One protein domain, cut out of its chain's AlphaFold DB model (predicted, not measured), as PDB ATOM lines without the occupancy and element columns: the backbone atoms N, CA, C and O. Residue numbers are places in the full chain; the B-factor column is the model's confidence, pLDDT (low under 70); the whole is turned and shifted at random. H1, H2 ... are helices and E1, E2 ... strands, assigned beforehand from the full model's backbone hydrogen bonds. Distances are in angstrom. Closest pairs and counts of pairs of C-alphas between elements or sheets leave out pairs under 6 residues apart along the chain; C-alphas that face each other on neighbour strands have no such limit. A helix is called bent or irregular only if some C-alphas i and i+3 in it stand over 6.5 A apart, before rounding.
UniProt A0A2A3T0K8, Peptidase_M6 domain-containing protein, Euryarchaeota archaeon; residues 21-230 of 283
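This is residues 21 to 230 of the 283 residues of the protein "Peptidase_M6 domain-containing protein" of Euryarchaeota archaeon (UniProt A0A2A3T0K8). A strongly twisted sheet of five strands curls round one helix, H3, while H5 and H1 cover its other face and H2 grazes it, which gives three layers, helices on both faces of a sheet. Past H5, on the side away from the sheet, sit H6, which folds back along H5, and the long loop of residues 189 to 211. The printed part has 210 residues, with seven named helices and five named strands in the order E1 H1 H2 E2 H3 E3 H4 E4 E5 H5 H6 H7. The sheet runs E2, E1, E3, E5, E4 and is mixed, and the class is mixed, helices and strands. The whole is compact, with a radius of gyration of the C-alphas of 16.0 A and spans of 41 by 37 by 33 A.

Begin at Gly 21 and go on to C-alpha 29 at (-35.207, 19.560, -23.067), where E1 starts; it runs over residues 29 to 39, 31.9 A long. Next come H1, residues 51 to 59, 11.8 A, and H2, residues 65 to 73, 12.0 A. E2, residues 77 to 88, is 32.4 A long, and H3, residues 102 to 111, is 14.2 A. E3, residues 122 to 130, is 22.4 A long and bends by 54 degrees at residue 127; the short H4, residues 132 to 135, follows. E4, residues 144 to 151, is 19.3 A and bends by 66 degrees at residue 147. E5, residues 157 to 168, is 30.9 A and bends by 64 degrees at residue 160. Find C-alpha 178 at (-41.167, -0.980, -20.173); from there H5 runs 15.3 A to residue 188. H6, residues 212 to 219, is irregular, with C-alphas 214 and 217 8.9 A apart. H7, residues 227 to 230, ends at (-46.704, 16.434, -15.334).

Look first at the sheet. E2 and E1 are parallel at 16 degrees, with N 33 and O 80 2.8 A apart. E1 and E3 are parallel at 35 degrees, with N 36 and O 124 at 2.8 A. E3 and E5 are parallel at 30 degrees, with N 125 and O 163 at 2.8 A. E5 and E4 are an antiparallel hairpin at 142 degrees, with N 146 and O 162 at 2.8 A. E1, H1, H2 and E2 form a strand-helix-strand unit, two parallel neighbour strands joined through helices; E2, H3 and E3 form a split one, with E1 between its strands. Both crossovers are right-handed. The sheet curls round H3, whose Ser 107 has its C-alpha 6.2 A from that of Ser 38 in E1, their closest pair. H5 lies over E5 at a height over the sheet of 8.3 A, along the strands at 15 degrees on the local plane. H1 lies over E1 at a height of 7.8 A, only just along the strands at 29 degrees on the local plane. H2 only grazes the sheet with residues 65 to 71; it touches H5, closest C-alphas Met 65 and Cys 182, 6.2 A, at a steep tilt of 63 degrees. H4 only just grazes the sheet, with 5 pairs of C-alphas within 10 A. H5 and H6 are a helical hairpin at a shallow tilt of 25 degrees, closest C-alphas Gly 179 and Ser 214, 4.5 A. H7 is close to H2 but not clearly touching, with the C-alphas of Ser 73 and Arg 230 7.2 A apart. In H1, H2, H3 and H5 every O i to N i+4 pair is within hydrogen-bond range; in H6 1 of 4 is, beside 4 of 5 O i to N i+3 pairs, and H4 and H7 are too short for an i+4 pair.

The two C-alphas farthest apart are those of Asn 155 and Ser 200, 46.7 A. The printed part has no cut. The links E1 to H1, E2 to H3 and H5 to H6 are long. Mean pLDDT of the printed part is 95.5; residues 21 to 22 are under 70.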
ATOM      1  N   GLY A  21     -20.639  16.071  -9.349       55.66
ATOM      2  CA  GLY A  21     -21.379  14.822  -9.488       55.66
ATOM      3  C   GLY A  21     -22.598  15.006 -10.378       55.66
ATOM      4  O   GLY A  21     -22.988  16.152 -10.639       55.66
ATOM      5  N   SER A  22     -23.213  13.896 -10.788       69.00
ATOM      6  CA  SER A  22     -24.530  13.952 -11.420       69.00
ATOM      7  C   SER A  22     -25.539  14.591 -10.453       69.00
ATOM      8  O   SER A  22     -25.416  14.515  -9.227       69.00
ATOM      9  N   GLN A  23     -26.504  15.322 -10.995       70.81
ATOM     10  CA  GLN A  23     -27.712  15.731 -10.274       70.81
ATOM     11  C   GLN A  23     -28.881  14.948 -10.872       70.81
ATOM     12  O   GLN A  23     -28.664  14.146 -11.768       70.81
ATOM     13  N   ALA A  24     -30.098  15.171 -10.374       76.00
ATOM     14  CA  ALA A  24     -31.279  14.723 -11.102       76.00
ATOM     15  C   ALA A  24     -31.207  15.171 -12.562       76.00
ATOM     16  O   ALA A  24     -30.842  16.331 -12.818       76.00
ATOM     17  N   ALA A  25     -31.584  14.288 -13.482       84.25
ATOM     18  CA  ALA A  25     -31.722  14.668 -14.872       84.25
ATOM     19  C   ALA A  25     -32.725  15.831 -15.011       84.25
ATOM     20  O   ALA A  25     -33.747  15.878 -14.314       84.25
ATOM     21  N   PRO A  26     -32.463  16.803 -15.903       91.75
ATOM     22  CA  PRO A  26     -33.448  17.819 -16.237       91.75
ATOM     23  C   PRO A  26     -34.775  17.187 -16.670       91.75
ATOM     24  O   PRO A  26     -34.811  16.311 -17.525       91.75
ATOM     25  N   SER A  27     -35.893  17.687 -16.143       94.31
ATOM     26  CA  SER A  27     -37.221  17.204 -16.536       94.31
ATOM     27  C   SER A  27     -37.677  17.691 -17.912       94.31
ATOM     28  O   SER A  27     -38.730  17.273 -18.379       94.31
ATOM     29  N   THR A  28     -36.934  18.589 -18.567       96.69
ATOM     30  CA  THR A  28     -37.284  19.171 -19.873       96.69
ATOM     31  C   THR A  28     -36.048  19.358 -20.750       96.69
ATOM     32  O   THR A  28     -34.928  19.467 -20.249       96.69
ATOM     33  N   GLY A  29     -36.261  19.476 -22.060       97.31
ATOM     34  CA  GLY A  29     -35.207  19.560 -23.067       97.31
ATOM     35  C   GLY A  29     -34.708  18.185 -23.509       97.31
ATOM     36  O   GLY A  29     -35.363  17.177 -23.270       97.31
ATOM     37  N   THR A  30     -33.559  18.162 -24.186       97.81
ATOM     38  CA  THR A  30     -32.864  16.909 -24.511       97.81
ATOM     39  C   THR A  30     -31.936  16.547 -23.362       97.81
ATOM     40  O   THR A  30     -31.113  17.384 -22.984       97.81
ATOM     41  N   ILE A  31     -32.060  15.324 -22.855       97.25
ATOM     42  CA  ILE A  31     -31.160  14.747 -21.855       97.25
ATOM     43  C   ILE A  31     -30.442  13.530 -22.428       97.25
ATOM     44  O   ILE A  31     -31.004  12.805 -23.251       97.25
ATOM     45  N   GLN A  32     -29.209  13.322 -21.979       98.19
ATOM     46  CA  GLN A  32     -28.380  12.181 -22.347       98.19
ATOM     47  C   GLN A  32     -28.484  11.091 -21.275       98.19
ATOM     48  O   GLN A  32     -28.201  11.340 -20.106       98.19
ATOM     49  N   VAL A  33     -28.857   9.874 -21.654       98.44
ATOM     50  CA  VAL A  33     -28.994   8.726 -20.749       98.44
ATOM     51  C   VAL A  33     -28.057   7.623 -21.206       98.44
ATOM     52  O   VAL A  33     -28.031   7.284 -22.385       98.44
ATOM     53  N   VAL A  34     -27.294   7.047 -20.285       98.62
ATOM     54  CA  VAL A  34     -26.506   5.849 -20.582       98.62
ATOM     55  C   VAL A  34     -27.146   4.626 -19.946       98.62
ATOM     56  O   VAL A  34     -27.505   4.643 -18.765       98.62
ATOM     57  N   PHE A  35     -27.277   3.570 -20.743       98.81
ATOM     58  CA  PHE A  35     -27.692   2.250 -20.294       98.81
ATOM     59  C   PHE A  35     -26.474   1.338 -20.192       98.81
ATOM     60  O   PHE A  35     -25.710   1.206 -21.149       98.81
ATOM     61  N   ILE A  36     -26.306   0.690 -19.045       98.81
ATOM     62  CA  ILE A  36     -25.275  -0.321 -18.812       98.81
ATOM     63  C   ILE A  36     -25.974  -1.669 -18.711       98.81
ATOM     64  O   ILE A  36     -26.783  -1.878 -17.811       98.81
ATOM     65  N   LEU A  37     -25.670  -2.573 -19.631       98.88
ATOM     66  CA  LEU A  37     -26.142  -3.948 -19.599       98.88
ATOM     67  C   LEU A  37     -25.160  -4.779 -18.769       98.88
ATOM     68  O   LEU A  37     -24.004  -4.934 -19.166       98.88
ATOM     69  N   SER A  38     -25.614  -5.307 -17.639       98.69
ATOM     70  CA  SER A  38     -24.822  -6.142 -16.739       98.69
ATOM     71  C   SER A  38     -25.464  -7.514 -16.558       98.69
ATOM     72  O   SER A  38     -26.639  -7.636 -16.217       98.69
ATOM     73  N   GLU A  39     -24.673  -8.561 -16.741       98.44
ATOM     74  CA  GLU A  39     -25.069  -9.956 -16.549       98.44
ATOM     75  C   GLU A  39     -24.153 -10.655 -15.534       98.44
ATOM     76  O   GLU A  39     -23.187 -10.064 -15.044       98.44
ATOM     77  N   PHE A  40     -24.452 -11.911 -15.206       98.44
ATOM     78  CA  PHE A  40     -23.793 -12.662 -14.131       98.44
ATOM     79  C   PHE A  40     -23.122 -13.930 -14.668       98.44
ATOM     80  O   PHE A  40     -23.452 -14.395 -15.760       98.44
ATOM     81  N   GLU A  41     -22.203 -14.529 -13.904       98.00
ATOM     82  CA  GLU A  41     -21.485 -15.742 -14.335       98.00
ATOM     83  C   GLU A  41     -22.426 -16.937 -14.599       98.00
ATOM     84  O   GLU A  41     -22.112 -17.806 -15.424       98.00
ATOM     85  N   ASP A  42     -23.573 -16.993 -13.914       97.69
ATOM     86  CA  ASP A  42     -24.585 -18.047 -14.030       97.69
ATOM     87  C   ASP A  42     -25.855 -17.637 -14.795       97.69
ATOM     88  O   ASP A  42     -26.687 -18.501 -15.099       97.69
ATOM     89  N   GLN A  43     -25.989 -16.355 -15.146       97.88
ATOM     90  CA  GLN A  43     -27.186 -15.787 -15.760       97.88
ATOM     91  C   GLN A  43     -26.822 -14.737 -16.818       97.88
ATOM     92  O   GLN A  43     -26.677 -13.549 -16.529       97.88
ATOM     93  N   GLU A  44     -26.721 -15.194 -18.066       98.25
ATOM     94  CA  GLU A  44     -26.615 -14.352 -19.268       98.25
ATOM     95  C   GLU A  44     -27.995 -13.794 -19.667       98.25
ATOM     96  O   GLU A  44     -29.035 -14.348 -19.284       98.25
ATOM     97  N   TYR A  45     -28.015 -12.731 -20.477       98.50
ATOM     98  CA  TYR A  45     -29.245 -12.279 -21.143       98.50
ATOM     99  C   TYR A  45     -29.845 -13.368 -22.046       98.50
ATOM    100  O   TYR A  45     -29.146 -14.226 -22.596       98.50
ATOM    101  N   GLN A  46     -31.164 -13.343 -22.222       97.81
ATOM    102  CA  GLN A  46     -31.870 -14.320 -23.038       97.81
ATOM    103  C   GLN A  46     -31.490 -14.245 -24.524       97.81
ATOM    104  O   GLN A  46     -31.175 -13.192 -25.079       97.81
ATOM    105  N   ASP A  47     -31.617 -15.383 -25.217       96.50
ATOM    106  CA  ASP A  47     -31.455 -15.462 -26.671       96.50
ATOM    107  C   ASP A  47     -32.375 -14.446 -27.386       96.50
ATOM    108  O   ASP A  47     -33.591 -14.634 -27.463       96.50
ATOM    109  N   GLY A  48     -31.777 -13.422 -27.998       94.94
ATOM    110  CA  GLY A  48     -32.489 -12.367 -28.727       94.94
ATOM    111  C   GLY A  48     -32.676 -11.063 -27.951       94.94
ATOM    112  O   GLY A  48     -33.161 -10.106 -28.546       94.94
ATOM    113  N   HIS A  49     -32.266 -11.008 -26.684       97.38
ATOM    114  CA  HIS A  49     -32.081  -9.767 -25.931       97.38
ATOM    115  C   HIS A  49     -30.619  -9.322 -26.050       97.38
ATOM    116  O   HIS A  49     -29.843  -9.336 -25.099       97.38
ATOM    117  N   ASP A  50     -30.216  -9.012 -27.281       95.94
ATOM    118  CA  ASP A  50     -28.913  -8.425 -27.570       95.94
ATOM    119  C   ASP A  50     -28.953  -6.896 -27.420       95.94
ATOM    120  O   ASP A  50     -29.961  -6.304 -27.039       95.94
ATOM    121  N   GLN A  51     -27.832  -6.235 -27.700       95.38
ATOM    122  CA  GLN A  51     -27.745  -4.780 -27.603       95.38
ATOM    123  C   GLN A  51     -28.813  -4.068 -28.457       95.38
ATOM    124  O   GLN A  51     -29.405  -3.104 -27.979       95.38
ATOM    125  N   ASP A  52     -29.109  -4.569 -29.663       97.25
ATOM    126  CA  ASP A  52     -30.132  -3.991 -30.547       97.25
ATOM    127  C   ASP A  52     -31.524  -4.033 -29.881       97.25
ATOM    128  O   ASP A  52     -32.280  -3.066 -29.969       97.25
ATOM    129  N   TYR A  53     -31.860  -5.117 -29.167       98.06
ATOM    130  CA  TYR A  53     -33.109  -5.208 -28.399       98.06
ATOM    131  C   TYR A  53     -33.221  -4.110 -27.333       98.06
ATOM    132  O   TYR A  53     -34.265  -3.464 -27.218       98.06
ATOM    133  N   PHE A  54     -32.158  -3.880 -26.560       98.56
ATOM    134  CA  PHE A  54     -32.171  -2.859 -25.509       98.56
ATOM    135  C   PHE A  54     -32.130  -1.438 -26.072       98.56
ATOM    136  O   PHE A  54     -32.769  -0.550 -25.513       98.56
ATOM    137  N   GLU A  55     -31.441  -1.218 -27.195       98.50
ATOM    138  CA  GLU A  55     -31.490   0.049 -27.930       98.50
ATOM    139  C   GLU A  55     -32.908   0.345 -28.434       98.50
ATOM    140  O   GLU A  55     -33.395   1.465 -28.264       98.50
ATOM    141  N   ASP A  56     -33.609  -0.652 -28.979       98.38
ATOM    142  CA  ASP A  56     -35.010  -0.516 -29.395       98.38
ATOM    143  C   ASP A  56     -35.936  -0.254 -28.192       98.38
ATOM    144  O   ASP A  56     -36.825   0.597 -28.272       98.38
ATOM    145  N   LEU A  57     -35.721  -0.924 -27.054       98.50
ATOM    146  CA  LEU A  57     -36.519  -0.712 -25.841       98.50
ATOM    147  C   LEU A  57     -36.267   0.662 -25.195       98.50
ATOM    148  O   LEU A  57     -37.193   1.275 -24.661       98.50
ATOM    149  N   ALA A  58     -35.041   1.179 -25.262       98.56
ATOM    150  CA  ALA A  58     -34.696   2.501 -24.749       98.56
ATOM    151  C   ALA A  58     -35.150   3.630 -25.691       98.56
ATOM    152  O   ALA A  58     -35.765   4.599 -25.240       98.56
ATOM    153  N   PHE A  59     -34.876   3.503 -26.994       98.56
ATOM    154  CA  PHE A  59     -34.910   4.615 -27.956       98.56
ATOM    155  C   PHE A  59     -35.748   4.353 -29.221       98.56
ATOM    156  O   PHE A  59     -35.811   5.213 -30.102       98.56
ATOM    157  N   GLY A  60     -36.386   3.188 -29.350       98.06
ATOM    158  CA  GLY A  60     -37.170   2.822 -30.532       98.06
ATOM    159  C   GLY A  60     -38.395   3.717 -30.770       98.06
ATOM    160  O   GLY A  60     -38.882   4.400 -29.878       98.06
ATOM    161  N   GLU A  61     -38.955   3.698 -31.982       96.44
ATOM    162  CA  GLU A  61     -40.128   4.527 -32.331       96.44
ATOM    163  C   GLU A  61     -41.469   3.967 -31.808       96.44
ATOM    164  O   GLU A  61     -42.516   4.590 -31.992       96.44
ATOM    165  N   THR A  62     -41.470   2.766 -31.225       94.00
ATOM    166  CA  THR A  62     -42.669   2.076 -30.730       94.00
ATOM    167  C   THR A  62     -42.338   1.242 -29.506       94.00
ATOM    168  O   THR A  62     -41.331   0.543 -29.533       94.00
ATOM    169  N   ASP A  63     -43.229   1.241 -28.511       94.88
ATOM    170  CA  ASP A  63     -43.120   0.412 -27.301       94.88
ATOM    171  C   ASP A  63     -41.754   0.568 -26.596       94.88
ATOM    172  O   ASP A  63     -41.172  -0.405 -26.118       94.88
ATOM    173  N   SER A  64     -41.250   1.805 -26.540       98.25
ATOM    174  CA  SER A  64     -39.951   2.161 -25.965       98.25
ATOM    175  C   SER A  64     -40.082   3.237 -24.889       98.25
ATOM    176  O   SER A  64     -41.097   3.938 -24.790       98.25
ATOM    177  N   MET A  65     -39.030   3.399 -24.090       98.50
ATOM    178  CA  MET A  65     -38.968   4.441 -23.069       98.50
ATOM    179  C   MET A  65     -38.986   5.843 -23.696       98.50
ATOM    180  O   MET A  65     -39.714   6.718 -23.222       98.50
ATOM    181  N   TRP A  66     -38.243   6.060 -24.785       98.38
ATOM    182  CA  TRP A  66     -38.267   7.326 -25.520       98.38
ATOM    183  C   TRP A  66     -39.665   7.662 -26.049       98.38
ATOM    184  O   TRP A  66     -40.144   8.769 -25.806       98.38
ATOM    185  N   GLU A  67     -40.338   6.716 -26.715       97.75
ATOM    186  CA  GLU A  67     -41.686   6.930 -27.262       97.75
ATOM    187  C   GLU A  67     -42.667   7.316 -26.158       97.75
ATOM    188  O   GLU A  67     -43.420   8.283 -26.306       97.75
ATOM    189  N   TYR A  68     -42.596   6.617 -25.023       98.00
ATOM    190  CA  TYR A  68     -43.413   6.920 -23.860       98.00
ATOM    191  C   TYR A  68     -43.201   8.361 -23.387       98.00
ATOM    192  O   TYR A  68     -44.173   9.110 -23.255       98.00
ATOM    193  N   PHE A  69     -41.954   8.772 -23.128       98.12
ATOM    194  CA  PHE A  69     -41.667  10.098 -22.573       98.12
ATOM    195  C   PHE A  69     -41.878  11.239 -23.571       98.12
ATOM    196  O   PHE A  69     -42.342  12.305 -23.150       98.12
ATOM    197  N   ASP A  70     -41.644  11.033 -24.868       96.62
ATOM    198  CA  ASP A  70     -42.017  11.999 -25.912       96.62
ATOM    199  C   ASP A  70     -43.542  12.216 -25.921       96.62
ATOM    200  O   ASP A  70     -44.020  13.357 -25.853       96.62
ATOM    201  N   GLU A  71     -44.322  11.126 -25.868       95.19
ATOM    202  CA  GLU A  71     -45.786  11.168 -25.824       95.19
ATOM    203  C   GLU A  71     -46.296  11.891 -24.566       95.19
ATOM    204  O   GLU A  71     -47.080  12.848 -24.649       95.19
ATOM    205  N   VAL A  72     -45.875  11.447 -23.375       95.56
ATOM    206  CA  VAL A  72     -46.466  11.926 -22.115       95.56
ATOM    207  C   VAL A  72     -45.989  13.321 -21.718       95.56
ATOM    208  O   VAL A  72     -46.726  14.041 -21.026       95.56
ATOM    209  N   SER A  73     -44.808  13.739 -22.178       96.06
ATOM    210  CA  SER A  73     -44.319  15.111 -22.011       96.06
ATOM    211  C   SER A  73     -44.899  16.070 -23.051       96.06
ATOM    212  O   SER A  73     -44.942  17.272 -22.806       96.06
ATOM    213  N   GLY A  74     -45.410  15.564 -24.179       93.69
ATOM    214  CA  GLY A  74     -45.847  16.400 -25.298       93.69
ATOM    215  C   GLY A  74     -44.680  17.069 -26.029       93.69
ATOM    216  O   GLY A  74     -44.851  18.173 -26.551       93.69
ATOM    217  N   GLY A  75     -43.513  16.419 -26.041       93.88
ATOM    218  CA  GLY A  75     -42.265  16.920 -26.621       93.88
ATOM    219  C   GLY A  75     -41.491  17.908 -25.738       93.88
ATOM    220  O   GLY A  75     -40.544  18.534 -26.214       93.88
ATOM    221  N   GLU A  76     -41.887  18.087 -24.474       96.88
ATOM    222  CA  GLU A  76     -41.148  18.920 -23.513       96.88
ATOM    223  C   GLU A  76     -39.888  18.213 -22.986       96.88
ATOM    224  O   GLU A  76     -38.953  18.889 -22.558       96.88
ATOM    225  N   LEU A  77     -39.838  16.879 -23.051       98.06
ATOM    226  CA  LEU A  77     -38.671  16.054 -22.741       98.06
ATOM    227  C   LEU A  77     -38.325  15.179 -23.949       98.06
ATOM    228  O   LEU A  77     -39.199  14.528 -24.513       98.06
ATOM    229  N   ASN A  78     -37.044  15.133 -24.303       98.12
ATOM    230  CA  ASN A  78     -36.491  14.226 -25.300       98.12
ATOM    231  C   ASN A  78     -35.316  13.457 -24.689       98.12
ATOM    232  O   ASN A  78     -34.438  14.051 -24.066       98.12
ATOM    233  N   ILE A  79     -35.304  12.142 -24.883       98.06
ATOM    234  CA  ILE A  79     -34.291  11.245 -24.323       98.06
ATOM    235  C   ILE A  79     -33.380  10.773 -25.459       98.06
ATOM    236  O   ILE A  79     -33.840  10.188 -26.432       98.06
ATOM    237  N   GLU A  80     -32.087  11.037 -25.347       98.06
ATOM    238  CA  GLU A  80     -31.053  10.529 -26.252       98.06
ATOM    239  C   GLU A  80     -30.003   9.794 -25.423       98.06
ATOM    240  O   GLU A  80     -29.949   9.961 -24.205       98.06
ATOM    241  N   GLY A  81     -29.179   8.956 -26.043       97.81
ATOM    242  CA  GLY A  81     -28.263   8.154 -25.256       97.81
ATOM    243  C   GLY A  81     -27.600   7.018 -25.997       97.81
ATOM    244  O   GLY A  81     -27.702   6.909 -27.218       97.81
ATOM    245  N   ASP A  82     -26.941   6.179 -25.210       98.56
ATOM    246  CA  ASP A  82     -26.168   5.038 -25.678       98.56
ATOM    247  C   ASP A  82     -26.391   3.834 -24.752       98.56
ATOM    248  O   ASP A  82     -26.664   3.987 -23.556       98.56
ATOM    249  N   VAL A  83     -26.249   2.633 -25.312       98.69
ATOM    250  CA  VAL A  83     -26.294   1.359 -24.586       98.69
ATOM    251  C   VAL A  83     -24.907   0.719 -24.644       98.69
ATOM    252  O   VAL A  83     -24.306   0.624 -25.713       98.69
ATOM    253  N   PHE A  84     -24.396   0.275 -23.499       98.62
ATOM    254  CA  PHE A  84     -23.094  -0.378 -23.369       98.62
ATOM    255  C   PHE A  84     -23.228  -1.760 -22.731       98.62
ATOM    256  O   PHE A  84     -24.085  -1.969 -21.876       98.62
ATOM    257  N   GLY A  85     -22.337  -2.679 -23.105       97.25
ATOM    258  CA  GLY A  85     -22.302  -4.054 -22.602       97.25
ATOM    259  C   GLY A  85     -22.700  -5.097 -23.663       97.25
ATOM    260  O   GLY A  85     -22.616  -4.813 -24.861       97.25
ATOM    261  N   PRO A  86     -23.095  -6.314 -23.252       97.94
ATOM    262  CA  PRO A  86     -23.202  -6.756 -21.863       97.94
ATOM    263  C   PRO A  86     -21.833  -6.881 -21.179       97.94
ATOM    264  O   PRO A  86     -20.850  -7.304 -21.792       97.94
ATOM    265  N   TYR A  87     -21.781  -6.509 -19.904       98.56
ATOM    266  CA  TYR A  87     -20.648  -6.740 -19.016       98.56
ATOM    267  C   TYR A  87     -20.987  -7.879 -18.056       98.56
ATOM    268  O   TYR A  87     -21.980  -7.809 -17.339       98.56
ATOM    269  N   THR A  88     -20.158  -8.919 -18.012       98.56
ATOM    270  CA  THR A  88     -20.325 -10.008 -17.044       98.56
ATOM    271  C   THR A  88     -19.657  -9.624 -15.723       98.56
ATOM    272  O   THR A  88     -18.435  -9.451 -15.682       98.56
ATOM    273  N   LEU A  89     -20.447  -9.474 -14.661       98.38
ATOM    274  CA  LEU A  89     -19.968  -9.176 -13.310       98.38
ATOM    275  C   LEU A  89     -19.352 -10.417 -12.646       98.38
ATOM    276  O   LEU A  89     -19.706 -11.553 -12.959       98.38
ATOM    277  N   ASP A  90     -18.441 -10.190 -11.697       96.88
ATOM    278  CA  ASP A  90     -17.846 -11.255 -10.882       96.88
ATOM    279  C   ASP A  90     -18.859 -11.737  -9.818       96.88
ATOM    280  O   ASP A  90     -18.955 -11.154  -8.737       96.88
ATOM    281  N   GLY A  91     -19.578 -12.827 -10.089       95.31
ATOM    282  CA  GLY A  91     -20.516 -13.455  -9.148       95.31
ATOM    283  C   GLY A  91     -21.754 -14.035  -9.829       95.31
ATOM    284  O   GLY A  91     -21.981 -13.807 -11.020       95.31
ATOM    285  N   ASP A  92     -22.547 -14.774  -9.056       96.88
ATOM    286  CA  ASP A  92     -23.836 -15.311  -9.504       96.88
ATOM    287  C   ASP A  92     -24.948 -14.273  -9.239       96.88
ATOM    288  O   ASP A  92     -24.804 -13.401  -8.376       96.88
ATOM    289  N   ALA A  93     -26.082 -14.356  -9.940       95.44
ATOM    290  CA  ALA A  93     -27.190 -13.400  -9.779       95.44
ATOM    291  C   ALA A  93     -27.661 -13.268  -8.312       95.44
ATOM    292  O   ALA A  93     -27.907 -12.160  -7.824       95.44
ATOM    293  N   GLU A  94     -27.679 -14.383  -7.569       96.06
ATOM    294  CA  GLU A  94     -28.082 -14.420  -6.153       96.06
ATOM    295  C   GLU A  94     -27.194 -13.556  -5.236       96.06
ATOM    296  O   GLU A  94     -27.658 -13.071  -4.198       96.06
ATOM    297  N   ASP A  95     -25.931 -13.313  -5.611       96.06
ATOM    298  CA  ASP A  95     -25.012 -12.467  -4.840       96.06
ATOM    299  C   ASP A  95     -25.453 -10.989  -4.845       96.06
ATOM    300  O   ASP A  95     -25.099 -10.220  -3.939       96.06
ATOM    301  N   TYR A  96     -26.268 -10.604  -5.833       96.06
ATOM    302  CA  TYR A  96     -26.741  -9.242  -6.065       96.06
ATOM    303  C   TYR A  96     -28.218  -9.012  -5.704       96.06
ATOM    304  O   TYR A  96     -28.613  -7.853  -5.582       96.06
ATOM    305  N   GLY A  97     -29.006 -10.062  -5.433       90.88
ATOM    306  CA  GLY A  97     -30.440  -9.951  -5.098       90.88
ATOM    307  C   GLY A  97     -30.751  -9.214  -3.786       90.88
ATOM    308  O   GLY A  97     -31.852  -8.726  -3.559       90.88
ATOM    309  N   THR A  98     -29.768  -9.034  -2.894       90.50
ATOM    310  CA  THR A  98     -29.981  -8.170  -1.720       90.50
ATOM    311  C   THR A  98     -30.102  -6.706  -2.152       90.50
ATOM    312  O   THR A  98     -29.118  -6.153  -2.634       90.50
ATOM    313  N   GLU A  99     -31.220  -6.047  -1.825       89.75
ATOM    314  CA  GLU A  99     -31.506  -4.615  -2.061       89.75
ATOM    315  C   GLU A  99     -30.447  -3.655  -1.463       89.75
ATOM    316  O   GLU A  99     -30.597  -3.049  -0.396       89.75
ATOM    317  N   ASN A 100     -29.314  -3.526  -2.141       93.12
ATOM    318  CA  ASN A 100     -28.210  -2.648  -1.794       93.12
ATOM    319  C   ASN A 100     -27.527  -2.141  -3.076       93.12
ATOM    320  O   ASN A 100     -27.878  -2.517  -4.185       93.12
ATOM    321  N   GLN A 101     -26.530  -1.272  -2.925       96.00
ATOM    322  CA  GLN A 101     -25.907  -0.575  -4.055       96.00
ATOM    323  C   GLN A 101     -24.746  -1.342  -4.720       96.00
ATOM    324  O   GLN A 101     -23.965  -0.724  -5.438       96.00
ATOM    325  N   ASN A 102     -24.539  -2.631  -4.435       96.88
ATOM    326  CA  ASN A 102     -23.419  -3.387  -5.009       96.88
ATOM    327  C   ASN A 102     -23.588  -3.584  -6.514       96.88
ATOM    328  O   ASN A 102     -22.660  -3.274  -7.246       96.88
ATOM    329  N   PHE A 103     -24.778  -3.987  -6.971       98.06
ATOM    330  CA  PHE A 103     -25.043  -4.213  -8.394       98.06
ATOM    331  C   PHE A 103     -24.707  -2.983  -9.250       98.06
ATOM    332  O   PHE A 103     -23.898  -3.055 -10.172       98.06
ATOM    333  N   VAL A 104     -25.260  -1.822  -8.887       98.25
ATOM    334  CA  VAL A 104     -24.996  -0.567  -9.603       98.25
ATOM    335  C   VAL A 104     -23.550  -0.087  -9.471       98.25
ATOM    336  O   VAL A 104     -23.037   0.533 -10.395       98.25
ATOM    337  N   ARG A 105     -22.872  -0.360  -8.348       98.06
ATOM    338  CA  ARG A 105     -21.464   0.026  -8.164       98.06
ATOM    339  C   ARG A 105     -20.549  -0.788  -9.065       98.06
ATOM    340  O   ARG A 105     -19.733  -0.197  -9.759       98.06
ATOM    341  N   ASP A 106     -20.708  -2.103  -9.054       98.38
ATOM    342  CA  ASP A 106     -19.856  -3.014  -9.815       98.38
ATOM    343  C   ASP A 106     -20.103  -2.840 -11.323       98.38
ATOM    344  O   ASP A 106     -19.162  -2.860 -12.111       98.38
ATOM    345  N   SER A 107     -21.352  -2.554 -11.716       98.62
ATOM    346  CA  SER A 107     -21.717  -2.224 -13.101       98.62
ATOM    347  C   SER A 107     -21.097  -0.920 -13.601       98.62
ATOM    348  O   SER A 107     -20.698  -0.833 -14.758       98.62
ATOM    349  N   VAL A 108     -21.000   0.100 -12.744       98.50
ATOM    350  CA  VAL A 108     -20.274   1.330 -13.087       98.50
ATOM    351  C   VAL A 108     -18.775   1.050 -13.180       98.50
ATOM    352  O   VAL A 108     -18.155   1.434 -14.160       98.50
ATOM    353  N   GLU A 109     -18.197   0.339 -12.207       98.00
ATOM    354  CA  GLU A 109     -16.756   0.050 -12.174       98.00
ATOM    355  C   GLU A 109     -16.283  -0.734 -13.407       98.00
ATOM    356  O   GLU A 109     -15.230  -0.425 -13.962       98.00
ATOM    357  N   ILE A 110     -17.052  -1.726 -13.867       98.44
ATOM    358  CA  ILE A 110     -16.669  -2.529 -15.037       98.44
ATOM    359  C   ILE A 110     -16.806  -1.769 -16.365       98.44
ATOM    360  O   ILE A 110     -16.076  -2.072 -17.308       98.44
ATOM    361  N   ALA A 111     -17.713  -0.791 -16.438       98.31
ATOM    362  CA  ALA A 111     -18.006  -0.028 -17.651       98.31
ATOM    363  C   ALA A 111     -17.231   1.304 -17.754       98.31
ATOM    364  O   ALA A 111     -17.233   1.932 -18.812       98.31
ATOM    365  N   ASP A 112     -16.552   1.727 -16.683       96.81
ATOM    366  CA  ASP A 112     -15.882   3.034 -16.545       96.81
ATOM    367  C   ASP A 112     -14.785   3.283 -17.598       96.81
ATOM    368  O   ASP A 112     -14.564   4.407 -18.040       96.81
ATOM    369  N   ASP A 113     -14.113   2.228 -18.072       96.88
ATOM    370  CA  ASP A 113     -13.104   2.351 -19.136       96.88
ATOM    371  C   ASP A 113     -13.723   2.675 -20.518       96.88
ATOM    372  O   ASP A 113     -13.026   3.190 -21.404       96.88
ATOM    373  N   ASP A 114     -15.010   2.370 -20.715       97.88
ATOM    374  CA  ASP A 114     -15.732   2.515 -21.985       97.88
ATOM    375  C   ASP A 114     -16.661   3.746 -22.018       97.88
ATOM    376  O   ASP A 114     -17.007   4.217 -23.108       97.88
ATOM    377  N   ILE A 115     -17.036   4.294 -20.856       98.00
ATOM    378  CA  ILE A 115     -18.041   5.356 -20.709       98.00
ATOM    379  C   ILE A 115     -17.423   6.588 -20.041       98.00
ATOM    380  O   ILE A 115     -16.903   6.499 -18.939       98.00
ATOM    381  N   ASP A 116     -17.556   7.761 -20.671       97.38
ATOM    382  CA  ASP A 116     -17.323   9.045 -19.996       97.38
ATOM    383  C   ASP A 116     -18.646   9.539 -19.388       97.38
ATOM    384  O   ASP A 116     -19.481  10.149 -20.062       97.38
ATOM    385  N   TYR A 117     -18.866   9.282 -18.100       97.06
ATOM    386  CA  TYR A 117     -20.123   9.569 -17.401       97.06
ATOM    387  C   TYR A 117     -20.457  11.062 -17.304       97.06
ATOM    388  O   TYR A 117     -21.578  11.423 -16.939       97.06
ATOM    389  N   ARG A 118     -19.517  11.954 -17.633       96.06
ATOM    390  CA  ARG A 118     -19.771  13.405 -17.686       96.06
ATOM    391  C   ARG A 118     -20.584  13.815 -18.908       96.06
ATOM    392  O   ARG A 118     -21.086  14.941 -18.925       96.06
ATOM    393  N   ASP A 119     -20.678  12.948 -19.913       96.69
ATOM    394  CA  ASP A 119     -21.453  13.186 -21.130       96.69
ATOM    395  C   ASP A 119     -22.945  12.835 -20.958       96.69
ATOM    396  O   ASP A 119     -23.743  13.136 -21.848       96.69
ATOM    397  N   TYR A 120     -23.331  12.263 -19.811       97.62
ATOM    398  CA  TYR A 120     -24.689  11.797 -19.531       97.62
ATOM    399  C   TYR A 120     -25.309  12.492 -18.311       97.62
ATOM    400  O   TYR A 120     -24.653  12.753 -17.301       97.62
ATOM    401  N   ASP A 121     -26.607  12.773 -18.409       97.31
ATOM    402  CA  ASP A 121     -27.441  13.328 -17.344       97.31
ATOM    403  C   ASP A 121     -27.976  12.237 -16.404       97.31
ATOM    404  O   ASP A 121     -28.174  12.509 -15.221       97.31
ATOM    405  N   ALA A 122     -28.186  11.013 -16.905       97.12
ATOM    406  CA  ALA A 122     -28.689   9.875 -16.132       97.12
ATOM    407  C   ALA A 122     -27.984   8.559 -16.484       97.12
ATOM    408  O   ALA A 122     -27.512   8.367 -17.607       97.12
ATOM    409  N   VAL A 123     -27.971   7.634 -15.519       98.38
ATOM    410  CA  VAL A 123     -27.403   6.287 -15.660       98.38
ATOM    411  C   VAL A 123     -28.459   5.258 -15.269       98.38
ATOM    412  O   VAL A 123     -28.992   5.298 -14.156       98.38
ATOM    413  N   MET A 124     -28.739   4.323 -16.170       98.69
ATOM    414  CA  MET A 124     -29.598   3.168 -15.921       98.69
ATOM    415  C   MET A 124     -28.784   1.892 -16.100       98.69
ATOM    416  O   MET A 124     -28.104   1.716 -17.105       98.69
ATOM    417  N   VAL A 125     -28.848   0.990 -15.130       98.75
ATOM    418  CA  VAL A 125     -28.198  -0.317 -15.191       98.75
ATOM    419  C   VAL A 125     -29.274  -1.376 -15.346       98.75
ATOM    420  O   VAL A 125     -30.181  -1.471 -14.521       98.75
ATOM    421  N   ILE A 126     -29.178  -2.166 -16.402       98.81
ATOM    422  CA  ILE A 126     -30.110  -3.248 -16.684       98.81
ATOM    423  C   ILE A 126     -29.449  -4.546 -16.252       98.81
ATOM    424  O   ILE A 126     -28.329  -4.809 -16.678       98.81
ATOM    425  N   HIS A 127     -30.105  -5.356 -15.426       98.62
ATOM    426  CA  HIS A 127     -29.609  -6.698 -15.112       98.62
ATOM    427  C   HIS A 127     -30.238  -7.750 -16.027       98.62
ATOM    428  O   HIS A 127     -31.387  -7.601 -16.445       98.62
ATOM    429  N   SER A 128     -29.512  -8.830 -16.320       98.50
ATOM    430  CA  SER A 128     -30.116 -10.037 -16.898       98.50
ATOM    431  C   SER A 128     -31.112 -10.667 -15.917       98.50
ATOM    432  O   SER A 128     -30.968 -10.541 -14.695       98.50
ATOM    433  N   GLY A 129     -32.125 -11.361 -16.433       97.88
ATOM    434  CA  GLY A 129     -33.161 -12.009 -15.626       97.88
ATOM    435  C   GLY A 129     -34.380 -11.131 -15.301       97.88
ATOM    436  O   GLY A 129     -34.453  -9.964 -15.694       97.88
ATOM    437  N   PRO A 130     -35.376 -11.709 -14.604       97.94
ATOM    438  CA  PRO A 130     -36.599 -11.006 -14.254       97.94
ATOM    439  C   PRO A 130     -36.399 -10.072 -13.061       97.94
ATOM    440  O   PRO A 130     -35.554 -10.340 -12.211       97.94
ATOM    441  N   GLY A 131     -37.229  -9.036 -12.950       97.62
ATOM    442  CA  GLY A 131     -37.312  -8.226 -11.732       97.62
ATOM    443  C   GLY A 131     -37.927  -9.008 -10.566       97.62
ATOM    444  O   GLY A 131     -38.907  -9.749 -10.747       97.62
ATOM    445  N   GLU A 132     -37.387  -8.831  -9.356       97.12
ATOM    446  CA  GLU A 132     -37.952  -9.426  -8.132       97.12
ATOM    447  C   GLU A 132     -39.426  -9.016  -7.942       97.12
ATOM    448  O   GLU A 132     -40.259  -9.819  -7.504       97.12
ATOM    449  N   GLU A 133     -39.775  -7.794  -8.349       94.88
ATOM    450  CA  GLU A 133     -41.112  -7.210  -8.271       94.88
ATOM    451  C   GLU A 133     -42.199  -8.026  -8.985       94.88
ATOM    452  O   GLU A 133     -43.369  -7.979  -8.584       94.88
ATOM    453  N   SER A 134     -41.840  -8.815 -10.000       96.12
ATOM    454  CA  SER A 134     -42.775  -9.708 -10.693       96.12
ATOM    455  C   SER A 134     -42.522 -11.187 -10.424       96.12
ATOM    456  O   SER A 134     -43.477 -11.975 -10.413       96.12
ATOM    457  N   SER A 135     -41.271 -11.591 -10.198       95.44
ATOM    458  CA  SER A 135     -40.924 -12.991  -9.953       95.44
ATOM    459  C   SER A 135     -41.264 -13.441  -8.527       95.44
ATOM    460  O   SER A 135     -41.638 -14.602  -8.312       95.44
ATOM    461  N   GLY A 136     -41.162 -12.527  -7.556       93.12
ATOM    462  CA  GLY A 136     -41.235 -12.801  -6.122       93.12
ATOM    463  C   GLY A 136     -40.076 -13.650  -5.587       93.12
ATOM    464  O   GLY A 136     -40.215 -14.242  -4.510       93.12
ATOM    465  N   ASN A 137     -38.987 -13.780  -6.346       94.19
ATOM    466  CA  ASN A 137     -37.782 -14.496  -5.948       94.19
ATOM    467  C   ASN A 137     -36.736 -13.509  -5.422       94.19
ATOM    468  O   ASN A 137     -36.216 -12.714  -6.187       94.19
ATOM    469  N   SER A 138     -36.380 -13.623  -4.144       93.56
ATOM    470  CA  SER A 138     -35.428 -12.721  -3.474       93.56
ATOM    471  C   SER A 138     -33.977 -12.838  -3.942       93.56
ATOM    472  O   SER A 138     -33.110 -12.135  -3.430       93.56
ATOM    473  N   ASP A 139     -33.696 -13.809  -4.810       92.50
ATOM    474  CA  ASP A 139     -32.391 -13.949  -5.451       92.50
ATOM    475  C   ASP A 139     -32.313 -13.089  -6.730       92.50
ATOM    476  O   ASP A 139     -31.218 -12.832  -7.221       92.50
ATOM    477  N   ASP A 140     -33.458 -12.624  -7.245       96.00
ATOM    478  CA  ASP A 140     -33.529 -11.670  -8.349       96.00
ATOM    479  C   ASP A 140     -33.347 -10.239  -7.812       96.00
ATOM    480  O   ASP A 140     -33.501  -9.978  -6.619       96.00
ATOM    481  N   ILE A 141     -33.010  -9.296  -8.686       97.44
ATOM    482  CA  ILE A 141     -32.797  -7.900  -8.295       97.44
ATOM    483  C   ILE A 141     -34.124  -7.138  -8.381       97.44
ATOM    484  O   ILE A 141     -34.816  -7.191  -9.394       97.44
ATOM    485  N   TRP A 142     -34.467  -6.407  -7.321       97.12
ATOM    486  CA  TRP A 142     -35.604  -5.481  -7.305       97.12
ATOM    487  C   TRP A 142     -35.257  -4.155  -8.000       97.12
ATOM    488  O   TRP A 142     -34.196  -3.576  -7.736       97.12
ATOM    489  N   SER A 143     -36.150  -3.628  -8.839       97.75
ATOM    490  CA  SER A 143     -35.978  -2.317  -9.493       97.75
ATOM    491  C   SER A 143     -35.965  -1.142  -8.518       97.75
ATOM    492  O   SER A 143     -36.887  -0.975  -7.722       97.75
ATOM    493  N   ILE A 144     -34.907  -0.323  -8.549       96.38
ATOM    494  CA  ILE A 144     -34.718   0.787  -7.597       96.38
ATOM    495  C   ILE A 144     -33.979   1.961  -8.244       96.38
ATOM    496  O   ILE A 144     -32.922   1.800  -8.860       96.38
ATOM    497  N   HIS A 145     -34.449   3.173  -7.957       97.25
ATOM    498  CA  HIS A 145     -33.689   4.404  -8.133       97.25
ATOM    499  C   HIS A 145     -32.922   4.821  -6.862       97.25
ATOM    500  O   HIS A 145     -33.491   5.213  -5.836       97.25
ATOM    501  N   TRP A 146     -31.591   4.776  -6.917       96.69
ATOM    502  CA  TRP A 146     -30.717   5.037  -5.777       96.69
ATOM    503  C   TRP A 146     -30.236   6.483  -5.706       96.69
ATOM    504  O   TRP A 146     -29.712   7.028  -6.669       96.69
ATOM    505  N   SER A 147     -30.231   7.048  -4.495       95.00
ATOM    506  CA  SER A 147     -29.278   8.108  -4.142       95.00
ATOM    507  C   SER A 147     -27.953   7.482  -3.699       95.00
ATOM    508  O   SER A 147     -27.908   6.727  -2.723       95.00
ATOM    509  N   THR A 148     -26.871   7.799  -4.402       94.12
ATOM    510  CA  THR A 148     -25.569   7.138  -4.264       94.12
ATOM    511  C   THR A 148     -24.391   8.122  -4.322       94.12
ATOM    512  O   THR A 148     -24.551   9.344  -4.259       94.12
ATOM    513  N   SER A 149     -23.185   7.567  -4.309       94.69
ATOM    514  CA  SER A 149     -21.897   8.247  -4.296       94.69
ATOM    515  C   SER A 149     -20.874   7.283  -4.918       94.69
ATOM    516  O   SER A 149     -20.126   6.619  -4.196       94.69
ATOM    517  N   ILE A 150     -20.943   7.094  -6.241       96.12
ATOM    518  CA  ILE A 150     -20.052   6.186  -6.984       96.12
ATOM    519  C   ILE A 150     -19.009   7.031  -7.712       96.12
ATOM    520  O   ILE A 150     -19.349   7.818  -8.593       96.12
ATOM    521  N   GLU A 151     -17.754   6.899  -7.293       94.69
ATOM    522  CA  GLU A 151     -16.618   7.550  -7.945       94.69
ATOM    523  C   GLU A 151     -16.351   6.883  -9.296       94.69
ATOM    524  O   GLU A 151     -16.455   5.664  -9.408       94.69
ATOM    525  N   THR A 152     -15.981   7.694 -10.280       95.25
ATOM    526  CA  THR A 152     -15.617   7.267 -11.638       95.25
ATOM    527  C   THR A 152     -14.195   7.735 -11.944       95.25
ATOM    528  O   THR A 152     -13.693   8.696 -11.335       95.25
ATOM    529  N   ASP A 153     -13.543   7.118 -12.920       93.38
ATOM    530  CA  ASP A 153     -12.218   7.513 -13.400       93.38
ATOM    531  C   ASP A 153     -12.257   8.787 -14.280       93.38
ATOM    532  O   ASP A 153     -11.224   9.315 -14.718       93.38
ATOM    533  N   ASP A 154     -13.433   9.410 -14.401       93.06
ATOM    534  CA  ASP A 154     -13.723  10.641 -15.136       93.06
ATOM    535  C   ASP A 154     -13.325  11.935 -14.424       93.06
ATOM    536  O   ASP A 154     -14.078  12.903 -14.280       93.06
ATOM    537  N   ASN A 155     -12.058  12.015 -14.024       90.00
ATOM    538  CA  ASN A 155     -11.478  13.198 -13.385       90.00
ATOM    539  C   ASN A 155     -12.192  13.605 -12.078       90.00
ATOM    540  O   ASN A 155     -12.306  14.800 -11.776       90.00
ATOM    541  N   GLY A 156     -12.609  12.619 -11.278       87.94
ATOM    542  CA  GLY A 156     -13.311  12.839 -10.009       87.94
ATOM    543  C   GLY A 156     -14.777  13.230 -10.193       87.94
ATOM    544  O   GLY A 156     -15.324  13.946  -9.346       87.94
ATOM    545  N   TYR A 157     -15.369  12.827 -11.321       93.19
ATOM    546  CA  TYR A 157     -16.811  12.815 -11.496       93.19
ATOM    547  C   TYR A 157     -17.421  11.708 -10.639       93.19
ATOM    548  O   TYR A 157     -16.797  10.679 -10.367       93.19
ATOM    549  N   GLU A 158     -18.637  11.946 -10.172       95.56
ATOM    550  CA  GLU A 158     -19.295  11.044  -9.246       95.56
ATOM    551  C   GLU A 158     -20.766  10.893  -9.603       95.56
ATOM    552  O   GLU A 158     -21.510  11.874  -9.667       95.56
ATOM    553  N   ILE A 159     -21.212   9.659  -9.776       96.62
ATOM    554  CA  ILE A 159     -22.624   9.371  -9.989       96.62
ATOM    555  C   ILE A 159     -23.330   9.488  -8.634       96.62
ATOM    556  O   ILE A 159     -22.944   8.852  -7.648       96.62
ATOM    557  N   LYS A 160     -24.353  10.346  -8.565       96.06
ATOM    558  CA  LYS A 160     -25.151  10.601  -7.351       96.06
ATOM    559  C   LYS A 160     -26.536   9.993  -7.385       96.06
ATOM    560  O   LYS A 160     -27.146   9.823  -6.330       96.06
ATOM    561  N   LYS A 161     -27.017   9.691  -8.581       96.50
ATOM    562  CA  LYS A 161     -28.292   9.048  -8.842       96.50
ATOM    563  C   LYS A 161     -28.090   7.995  -9.917       96.50
ATOM    564  O   LYS A 161     -27.326   8.236 -10.849       96.50
ATOM    565  N   ILE A 162     -28.682   6.825  -9.723       97.94
ATOM    566  CA  ILE A 162     -28.567   5.699 -10.649       97.94
ATOM    567  C   ILE A 162     -29.777   4.791 -10.486       97.94
ATOM    568  O   ILE A 162     -30.218   4.543  -9.362       97.94
ATOM    569  N   THR A 163     -30.291   4.293 -11.599       98.19
ATOM    570  CA  THR A 163     -31.411   3.351 -11.621       98.19
ATOM    571  C   THR A 163     -30.910   1.944 -11.907       98.19
ATOM    572  O   THR A 163     -30.014   1.777 -12.730       98.19
ATOM    573  N   GLN A 164     -31.506   0.941 -11.266       98.25
ATOM    574  CA  GLN A 164     -31.415  -0.458 -11.680       98.25
ATOM    575  C   GLN A 164     -32.790  -0.973 -12.112       98.25
ATOM    576  O   GLN A 164     -33.782  -0.646 -11.460       98.25
ATOM    577  N   ALA A 165     -32.840  -1.749 -13.195       98.50
ATOM    578  CA  ALA A 165     -34.071  -2.320 -13.742       98.50
ATOM    579  C   ALA A 165     -33.805  -3.669 -14.449       98.50
ATOM    580  O   ALA A 165     -32.656  -3.945 -14.806       98.50
ATOM    581  N   PRO A 166     -34.829  -4.507 -14.677       98.44
ATOM    582  CA  PRO A 166     -34.645  -5.838 -15.238       98.44
ATOM    583  C   PRO A 166     -34.642  -5.866 -16.762       98.44
ATOM    584  O   PRO A 166     -35.139  -4.962 -17.440       98.44
ATOM    585  N   GLU A 167     -34.145  -6.980 -17.288       98.56
ATOM    586  CA  GLU A 167     -34.278  -7.397 -18.682       98.56
ATOM    587  C   GLU A 167     -35.739  -7.659 -19.075       98.56
ATOM    588  O   GLU A 167     -36.157  -7.314 -20.180       98.56
ATOM    589  N   TYR A 168     -36.516  -8.299 -18.197       98.12
ATOM    590  CA  TYR A 168     -37.914  -8.646 -18.450       98.12
ATOM    591  C   TYR A 168     -38.727  -8.764 -17.160       98.12
ATOM    592  O   TYR A 168     -38.192  -8.822 -16.060       98.12
ATOM    593  N   GLU A 169     -40.048  -8.859 -17.298       97.81
ATOM    594  CA  GLU A 169     -40.954  -9.110 -16.175       97.81
ATOM    595  C   GLU A 169     -41.633 -10.472 -16.297       97.81
ATOM    596  O   GLU A 169     -42.010 -10.907 -17.386       97.81
ATOM    597  N   ASN A 170     -41.873 -11.141 -15.171       95.69
ATOM    598  CA  ASN A 170     -42.590 -12.414 -15.098       95.69
ATOM    599  C   ASN A 170     -44.054 -12.237 -14.654       95.69
ATOM    600  O   ASN A 170     -44.554 -12.904 -13.743       95.69
ATOM    601  N   SER A 171     -44.775 -11.338 -15.321       91.50
ATOM    602  CA  SER A 171     -46.171 -11.018 -15.010       91.50
ATOM    603  C   SER A 171     -47.140 -11.717 -15.976       91.50
ATOM    604  O   SER A 171     -47.471 -11.243 -17.065       91.50
ATOM    605  N   ASN A 172     -47.629 -12.894 -15.562       90.62
ATOM    606  CA  ASN A 172     -48.428 -13.811 -16.395       90.62
ATOM    607  C   ASN A 172     -47.679 -14.310 -17.644       90.62
ATOM    608  O   ASN A 172     -48.228 -14.334 -18.755       90.62
ATOM    609  N   GLY A 173     -46.444 -14.754 -17.419       93.06
ATOM    610  CA  GLY A 173     -45.464 -15.067 -18.452       93.06
ATOM    611  C   GLY A 173     -44.478 -13.920 -18.620       93.06
ATOM    612  O   GLY A 173     -44.610 -12.893 -17.963       93.06
ATOM    613  N   GLU A 174     -43.513 -14.122 -19.504       95.50
ATOM    614  CA  GLU A 174     -42.541 -13.097 -19.866       95.50
ATOM    615  C   GLU A 174     -43.225 -11.896 -20.529       95.50
ATOM    616  O   GLU A 174     -44.101 -12.054 -21.394       95.50
ATOM    617  N   ARG A 175     -42.851 -10.703 -20.073       96.50
ATOM    618  CA  ARG A 175     -43.374  -9.402 -20.487       96.50
ATOM    619  C   ARG A 175     -42.228  -8.421 -20.660       96.50
ATOM    620  O   ARG A 175     -41.214  -8.527 -19.977       96.50
ATOM    621  N   SER A 176     -42.437  -7.441 -21.536       96.12
ATOM    622  CA  SER A 176     -41.560  -6.272 -21.610       96.12
ATOM    623  C   SER A 176     -41.518  -5.550 -20.252       96.12
ATOM    624  O   SER A 176     -42.579  -5.386 -19.637       96.12
ATOM    625  N   PRO A 177     -40.339  -5.076 -19.805       97.50
ATOM    626  CA  PRO A 177     -40.182  -4.345 -18.549       97.50
ATOM    627  C   PRO A 177     -40.455  -2.839 -18.694       97.50
ATOM    628  O   PRO A 177     -40.175  -2.065 -17.779       97.50
ATOM    629  N   LEU A 178     -41.009  -2.396 -19.832       98.38
ATOM    630  CA  LEU A 178     -41.167  -0.980 -20.173       98.38
ATOM    631  C   LEU A 178     -41.846  -0.160 -19.068       98.38
ATOM    632  O   LEU A 178     -41.450   0.973 -18.797       98.38
ATOM    633  N   GLY A 179     -42.872  -0.712 -18.422       98.25
ATOM    634  CA  GLY A 179     -43.591  -0.042 -17.348       98.25
ATOM    635  C   GLY A 179     -42.728   0.256 -16.130       98.25
ATOM    636  O   GLY A 179     -42.824   1.353 -15.577       98.25
ATOM    637  N   VAL A 180     -41.869  -0.689 -15.754       98.25
ATOM    638  CA  VAL A 180     -40.913  -0.548 -14.651       98.25
ATOM    639  C   VAL A 180     -39.787   0.403 -15.039       98.25
ATOM    640  O   VAL A 180     -39.516   1.340 -14.294       98.25
ATOM    641  N   TRP A 181     -39.229   0.282 -16.247       98.69
ATOM    642  CA  TRP A 181     -38.230   1.233 -16.752       98.69
ATOM    643  C   TRP A 181     -38.749   2.673 -16.703       98.69
ATOM    644  O   TRP A 181     -38.080   3.563 -16.181       98.69
ATOM    645  N   CYS A 182     -39.976   2.904 -17.183       98.62
ATOM    646  CA  CYS A 182     -40.608   4.221 -17.127       98.62
ATOM    647  C   CYS A 182     -40.846   4.695 -15.685       98.62
ATOM    648  O   CYS A 182     -40.681   5.881 -15.403       98.62
ATOM    649  N   HIS A 183     -41.259   3.800 -14.782       98.50
ATOM    650  CA  HIS A 183     -41.506   4.129 -13.376       98.50
ATOM    651  C   HIS A 183     -40.223   4.595 -12.686       98.50
ATOM    652  O   HIS A 183     -40.182   5.703 -12.154       98.50
ATOM    653  N   GLU A 184     -39.157   3.802 -12.787       98.06
ATOM    654  CA  GLU A 184     -37.872   4.127 -12.173       98.06
ATOM    655  C   GLU A 184     -37.224   5.360 -12.805       98.06
ATOM    656  O   GLU A 184     -36.634   6.191 -12.113       98.06
ATOM    657  N   PHE A 185     -37.382   5.553 -14.117       98.19
ATOM    658  CA  PHE A 185     -36.957   6.795 -14.760       98.19
ATOM    659  C   PHE A 185     -37.759   8.008 -14.264       98.19
ATOM    660  O   PHE A 185     -37.236   9.115 -14.172       98.19
ATOM    661  N   GLY A 186     -39.015   7.820 -13.857       98.00
ATOM    662  CA  GLY A 186     -39.790   8.855 -13.174       98.00
ATOM    663  C   GLY A 186     -39.100   9.381 -11.908       98.00
ATOM    664  O   GLY A 186     -39.140  10.588 -11.655       98.00
ATOM    665  N   HIS A 187     -38.417   8.517 -11.151       97.69
ATOM    666  CA  HIS A 187     -37.628   8.923  -9.981       97.69
ATOM    667  C   HIS A 187     -36.361   9.699 -10.342       97.69
ATOM    668  O   HIS A 187     -36.002  10.635  -9.618       97.69
ATOM    669  N   GLU A 188     -35.714   9.370 -11.463       96.62
ATOM    670  CA  GLU A 188     -34.593  10.155 -12.000       96.62
ATOM    671  C   GLU A 188     -35.028  11.613 -12.242       96.62
ATOM    672  O   GLU A 188     -34.329  12.551 -11.854       96.62
ATOM    673  N   LEU A 189     -36.258  11.805 -12.733       96.75
ATOM    674  CA  LEU A 189     -36.900  13.114 -12.910       96.75
ATOM    675  C   LEU A 189     -37.477  13.725 -11.612       96.75
ATOM    676  O   LEU A 189     -38.221  14.702 -11.656       96.75
ATOM    677  N   GLU A 190     -37.135  13.165 -10.451       95.25
ATOM    678  CA  GLU A 190     -37.536  13.598  -9.103       95.25
ATOM    679  C   GLU A 190     -39.005  13.374  -8.718       95.25
ATOM    680  O   GLU A 190     -39.475  13.930  -7.718       95.25
ATOM    681  N   LEU A 191     -39.743  12.530  -9.443       96.38
ATOM    682  CA  LEU A 191     -41.075  12.133  -8.996       96.38
ATOM    683  C   LEU A 191     -40.984  11.141  -7.825       96.38
ATOM    684  O   LEU A 191     -40.208  10.192  -7.889       96.38
ATOM    685  N   PRO A 192     -41.783  11.303  -6.757       95.94
ATOM    686  CA  PRO A 192     -41.902  10.301  -5.705       95.94
ATOM    687  C   PRO A 192     -42.886   9.194  -6.098       95.94
ATOM    688  O   PRO A 192     -43.748   9.397  -6.961       95.94
ATOM    689  N   ASP A 193     -42.843   8.079  -5.371       95.19
ATOM    690  CA  ASP A 193     -43.943   7.116  -5.383       95.19
ATOM    691  C   ASP A 193     -45.237   7.758  -4.899       95.19
ATOM    692  O   ASP A 193     -45.271   8.572  -3.968       95.19
ATOM    693  N   LEU A 194     -46.331   7.354  -5.531       94.94
ATOM    694  CA  LEU A 194     -47.687   7.787  -5.223       94.94
ATOM    695  C   LEU A 194     -48.588   6.615  -4.803       94.94
ATOM    696  O   LEU A 194     -49.804   6.799  -4.708       94.94
ATOM    697  N   TYR A 195     -48.025   5.427  -4.574       90.69
ATOM    698  CA  TYR A 195     -48.677   4.320  -3.868       90.69
ATOM    699  C   TYR A 195     -48.365   4.375  -2.362       90.69
ATOM    700  O   TYR A 195     -47.429   5.050  -1.931       90.69
ATOM    701  N   ASP A 196     -49.164   3.691  -1.541       86.12
ATOM    702  CA  ASP A 196     -48.916   3.644  -0.098       86.12
ATOM    703  C   ASP A 196     -47.912   2.530   0.232       86.12
ATOM    704  O   ASP A 196     -48.208   1.354   0.053       86.12
ATOM    705  N   TYR A 197     -46.753   2.878   0.795       83.06
ATOM    706  CA  TYR A 197     -45.730   1.900   1.206       83.06
ATOM    707  C   TYR A 197     -46.177   0.922   2.308       83.06
ATOM    708  O   TYR A 197     -45.477  -0.043   2.601       83.06
ATOM    709  N   ASP A 198     -47.281   1.214   3.001       86.44
ATOM    710  CA  ASP A 198     -47.819   0.384   4.082       86.44
ATOM    711  C   ASP A 198     -48.992  -0.506   3.645       86.44
ATOM    712  O   ASP A 198     -49.642  -1.119   4.501       86.44
ATOM    713  N   ASP A 199     -49.275  -0.545   2.338       81.38
ATOM    714  CA  ASP A 199     -50.383  -1.273   1.713       81.38
ATOM    715  C   ASP A 199     -51.768  -0.908   2.284       81.38
ATOM    716  O   ASP A 199     -52.728  -1.687   2.203       81.38
ATOM    717  N   SER A 200     -51.913   0.266   2.914       88.19
ATOM    718  CA  SER A 200     -53.199   0.686   3.482       88.19
ATOM    719  C   SER A 200     -54.214   1.092   2.410       88.19
ATOM    720  O   SER A 200     -55.429   0.986   2.640       88.19
ATOM    721  N   SER A 201     -53.736   1.498   1.231       88.94
ATOM    722  CA  SER A 201     -54.504   1.645  -0.001       88.94
ATOM    723  C   SER A 201     -53.597   1.536  -1.236       88.94
ATOM    724  O   SER A 201     -52.395   1.350  -1.127       88.94
ATOM    725  N   GLU A 202     -54.177   1.674  -2.429       87.50
ATOM    726  CA  GLU A 202     -53.425   1.712  -3.693       87.50
ATOM    727  C   GLU A 202     -52.733   3.073  -3.938       87.50
ATOM    728  O   GLU A 202     -52.105   3.274  -4.979       87.50
ATOM    729  N   GLY A 203     -52.922   4.059  -3.052       92.44
ATOM    730  CA  GLY A 203     -52.564   5.454  -3.305       92.44
ATOM    731  C   GLY A 203     -53.255   5.982  -4.569       92.44
ATOM    732  O   GLY A 203     -54.489   6.004  -4.656       92.44
ATOM    733  N   ILE A 204     -52.478   6.400  -5.574       93.06
ATOM    734  CA  ILE A 204     -53.006   6.781  -6.896       93.06
ATOM    735  C   ILE A 204     -53.466   5.574  -7.735       93.06
ATOM    736  O   ILE A 204     -54.296   5.730  -8.636       93.06
ATOM    737  N   GLY A 205     -52.966   4.372  -7.438       93.31
ATOM    738  CA  GLY A 205     -53.262   3.130  -8.148       93.31
ATOM    739  C   GLY A 205     -53.031   3.228  -9.658       93.31
ATOM    740  O   GLY A 205     -52.110   3.891 -10.131       93.31
ATOM    741  N   ASN A 206     -53.930   2.615 -10.433       93.56
ATOM    742  CA  ASN A 206     -53.832   2.521 -11.897       93.56
ATOM    743  C   ASN A 206     -54.017   3.861 -12.640       93.56
ATOM    744  O   ASN A 206     -54.116   3.873 -13.865       93.56
ATOM    745  N   TRP A 207     -54.139   4.983 -11.926       92.81
ATOM    746  CA  TRP A 207     -54.376   6.306 -12.511       92.81
ATOM    747  C   TRP A 207     -53.100   7.117 -12.750       92.81
ATOM    748  O   TRP A 207     -53.195   8.238 -13.248       92.81
ATOM    749  N   GLY A 208     -51.928   6.599 -12.385       95.44
ATOM    750  CA  GLY A 208     -50.658   7.272 -12.629       95.44
ATOM    751  C   GLY A 208     -49.485   6.304 -12.719       95.44
ATOM    752  O   GLY A 208     -49.485   5.279 -12.042       95.44
ATOM    753  N   LEU A 209     -48.488   6.671 -13.529       97.69
ATOM    754  CA  LEU A 209     -47.220   5.947 -13.681       97.69
ATOM    755  C   LEU A 209     -46.540   5.636 -12.340       97.69
ATOM    756  O   LEU A 209     -46.168   4.496 -12.104       97.69
ATOM    757  N   MET A 210     -46.441   6.628 -11.447       97.62
ATOM    758  CA  MET A 210     -45.797   6.495 -10.128       97.62
ATOM    759  C   MET A 210     -46.649   5.717  -9.103       97.62
ATOM    760  O   MET A 210     -46.531   5.901  -7.898       97.62
ATOM    761  N   GLY A 211     -47.593   4.911  -9.577       95.94
ATOM    762  CA  GLY A 211     -48.420   3.996  -8.796       95.94
ATOM    763  C   GLY A 211     -48.488   2.653  -9.515       95.94
ATOM    764  O   GLY A 211     -47.640   2.341 -10.344       95.94
ATOM    765  N   SER A 212     -49.559   1.886  -9.311       95.12
ATOM    766  CA  SER A 212     -49.756   0.621 -10.038       95.12
ATOM    767  C   SER A 212     -50.029   0.800 -11.542       95.12
ATOM    768  O   SER A 212     -50.189  -0.177 -12.270       95.12
ATOM    769  N   GLY A 213     -50.107   2.042 -12.030       96.31
ATOM    770  CA  GLY A 213     -50.261   2.353 -13.445       96.31
ATOM    771  C   GLY A 213     -49.052   1.981 -14.311       96.31
ATOM    772  O   GLY A 213     -49.231   1.816 -15.518       96.31
ATOM    773  N   SER A 214     -47.865   1.797 -13.724       96.81
ATOM    774  CA  SER A 214     -46.709   1.193 -14.405       96.81
ATOM    775  C   SER A 214     -46.995  -0.243 -14.866       96.81
ATOM    776  O   SER A 214     -46.557  -0.649 -15.934       96.81
ATOM    777  N   TRP A 215     -47.838  -0.977 -14.135       96.50
ATOM    778  CA  TRP A 215     -48.188  -2.378 -14.399       96.50
ATOM    779  C   TRP A 215     -49.378  -2.584 -15.345       96.50
ATOM    780  O   TRP A 215     -49.906  -3.699 -15.473       96.50
ATOM    781  N   ALA A 216     -49.840  -1.536 -16.029       95.25
ATOM    782  CA  ALA A 216     -50.892  -1.679 -17.027       95.25
ATOM    783  C   ALA A 216     -50.468  -2.654 -18.146       95.25
ATOM    784  O   ALA A 216     -49.309  -2.728 -18.544       95.25
ATOM    785  N   ASN A 217     -51.418  -3.495 -18.578       94.75
ATOM    786  CA  ASN A 217     -51.169  -4.637 -19.466       94.75
ATOM    787  C   ASN A 217     -50.004  -5.553 -19.013       94.75
ATOM    788  O   ASN A 217     -49.230  -6.039 -19.830       94.75
ATOM    789  N   ASN A 218     -49.906  -5.836 -17.709       94.44
ATOM    790  CA  ASN A 218     -48.820  -6.632 -17.113       94.44
ATOM    791  C   ASN A 218     -47.424  -5.994 -17.282       94.44
ATOM    792  O   ASN A 218     -46.446  -6.724 -17.400       94.44
ATOM    793  N   GLY A 219     -47.340  -4.661 -17.306       93.62
ATOM    794  CA  GLY A 219     -46.079  -3.911 -17.414       93.62
ATOM    795  C   GLY A 219     -45.719  -3.475 -18.834       93.62
ATOM    796  O   GLY A 219     -44.853  -2.628 -19.008       93.62
ATOM    797  N   GLU A 220     -46.413  -3.982 -19.856       94.19
ATOM    798  CA  GLU A 220     -46.059  -3.702 -21.255       94.19
ATOM    799  C   GLU A 220     -46.501  -2.303 -21.717       94.19
ATOM    800  O   GLU A 220     -45.888  -1.734 -22.613       94.19
ATOM    801  N   THR A 221     -47.572  -1.739 -21.143       94.56
ATOM    802  CA  THR A 221     -48.086  -0.420 -21.551       94.56
ATOM    803  C   THR A 221     -48.388   0.468 -20.342       94.56
ATOM    804  O   THR A 221     -49.548   0.576 -19.934       94.56
ATOM    805  N   PRO A 222     -47.378   1.143 -19.755       96.19
ATOM    806  CA  PRO A 222     -47.588   2.014 -18.597       96.19
ATOM    807  C   PRO A 222     -48.589   3.132 -18.897       96.19
ATOM    808  O   PRO A 222     -48.625   3.660 -20.005       96.19
ATOM    809  N   VAL A 223     -49.401   3.540 -17.923       96.06
ATOM    810  CA  VAL A 223     -50.331   4.675 -18.094       96.06
ATOM    811  C   VAL A 223     -49.599   6.026 -18.067       96.06
ATOM    812  O   VAL A 223     -48.418   6.106 -17.745       96.06
ATOM    813  N   TYR A 224     -50.305   7.119 -18.371       95.50
ATOM    814  CA  TYR A 224     -49.755   8.473 -18.224       95.50
ATOM    815  C   TYR A 224     -49.366   8.783 -16.770       95.50
ATOM    816  O   TYR A 224     -50.021   8.316 -15.832       95.50
ATOM    817  N   PRO A 225     -48.393   9.680 -16.539       96.12
ATOM    818  CA  PRO A 225     -48.201  10.262 -15.224       96.12
ATOM    819  C   PRO A 225     -49.411  11.120 -14.840       96.12
ATOM    820  O   PRO A 225     -50.146  11.659 -15.683       96.12
ATOM    821  N   SER A 226     -49.613  11.268 -13.533       95.25
ATOM    822  CA  SER A 226     -50.713  12.064 -13.001       95.25
ATOM    823  C   SER A 226     -50.632  13.521 -13.473       95.25
ATOM    824  O   SER A 226     -49.565  14.028 -13.821       95.25
ATOM    825  N   ALA A 227     -51.761  14.236 -13.451       94.12
ATOM    826  CA  ALA A 227     -51.761  15.666 -13.769       94.12
ATOM    827  C   ALA A 227     -50.800  16.467 -12.875       94.12
ATOM    828  O   ALA A 227     -50.239  17.456 -13.328       94.12
ATOM    829  N   TRP A 228     -50.625  16.029 -11.624       94.62
ATOM    830  CA  TRP A 228     -49.674  16.620 -10.692       94.62
ATOM    831  C   TRP A 228     -48.235  16.374 -11.135       94.62
ATOM    832  O   TRP A 228     -47.517  17.343 -11.333       94.62
ATOM    833  N   ALA A 229     -47.856  15.125 -11.415       96.12
ATOM    834  CA  ALA A 229     -46.501  14.794 -11.855       96.12
ATOM    835  C   ALA A 229     -46.093  15.601 -13.098       96.12
ATOM    836  O   ALA A 229     -45.049  16.238 -13.122       96.12
ATOM    837  N   ARG A 230     -46.968  15.667 -14.105       95.62
ATOM    838  CA  ARG A 230     -46.704  16.434 -15.334       95.62
ATOM    839  C   ARG A 230     -46.590  17.943 -15.086       95.62
ATOM    840  O   ARG A 230     -45.864  18.617 -15.807       95.62
TER     841      ARG A 230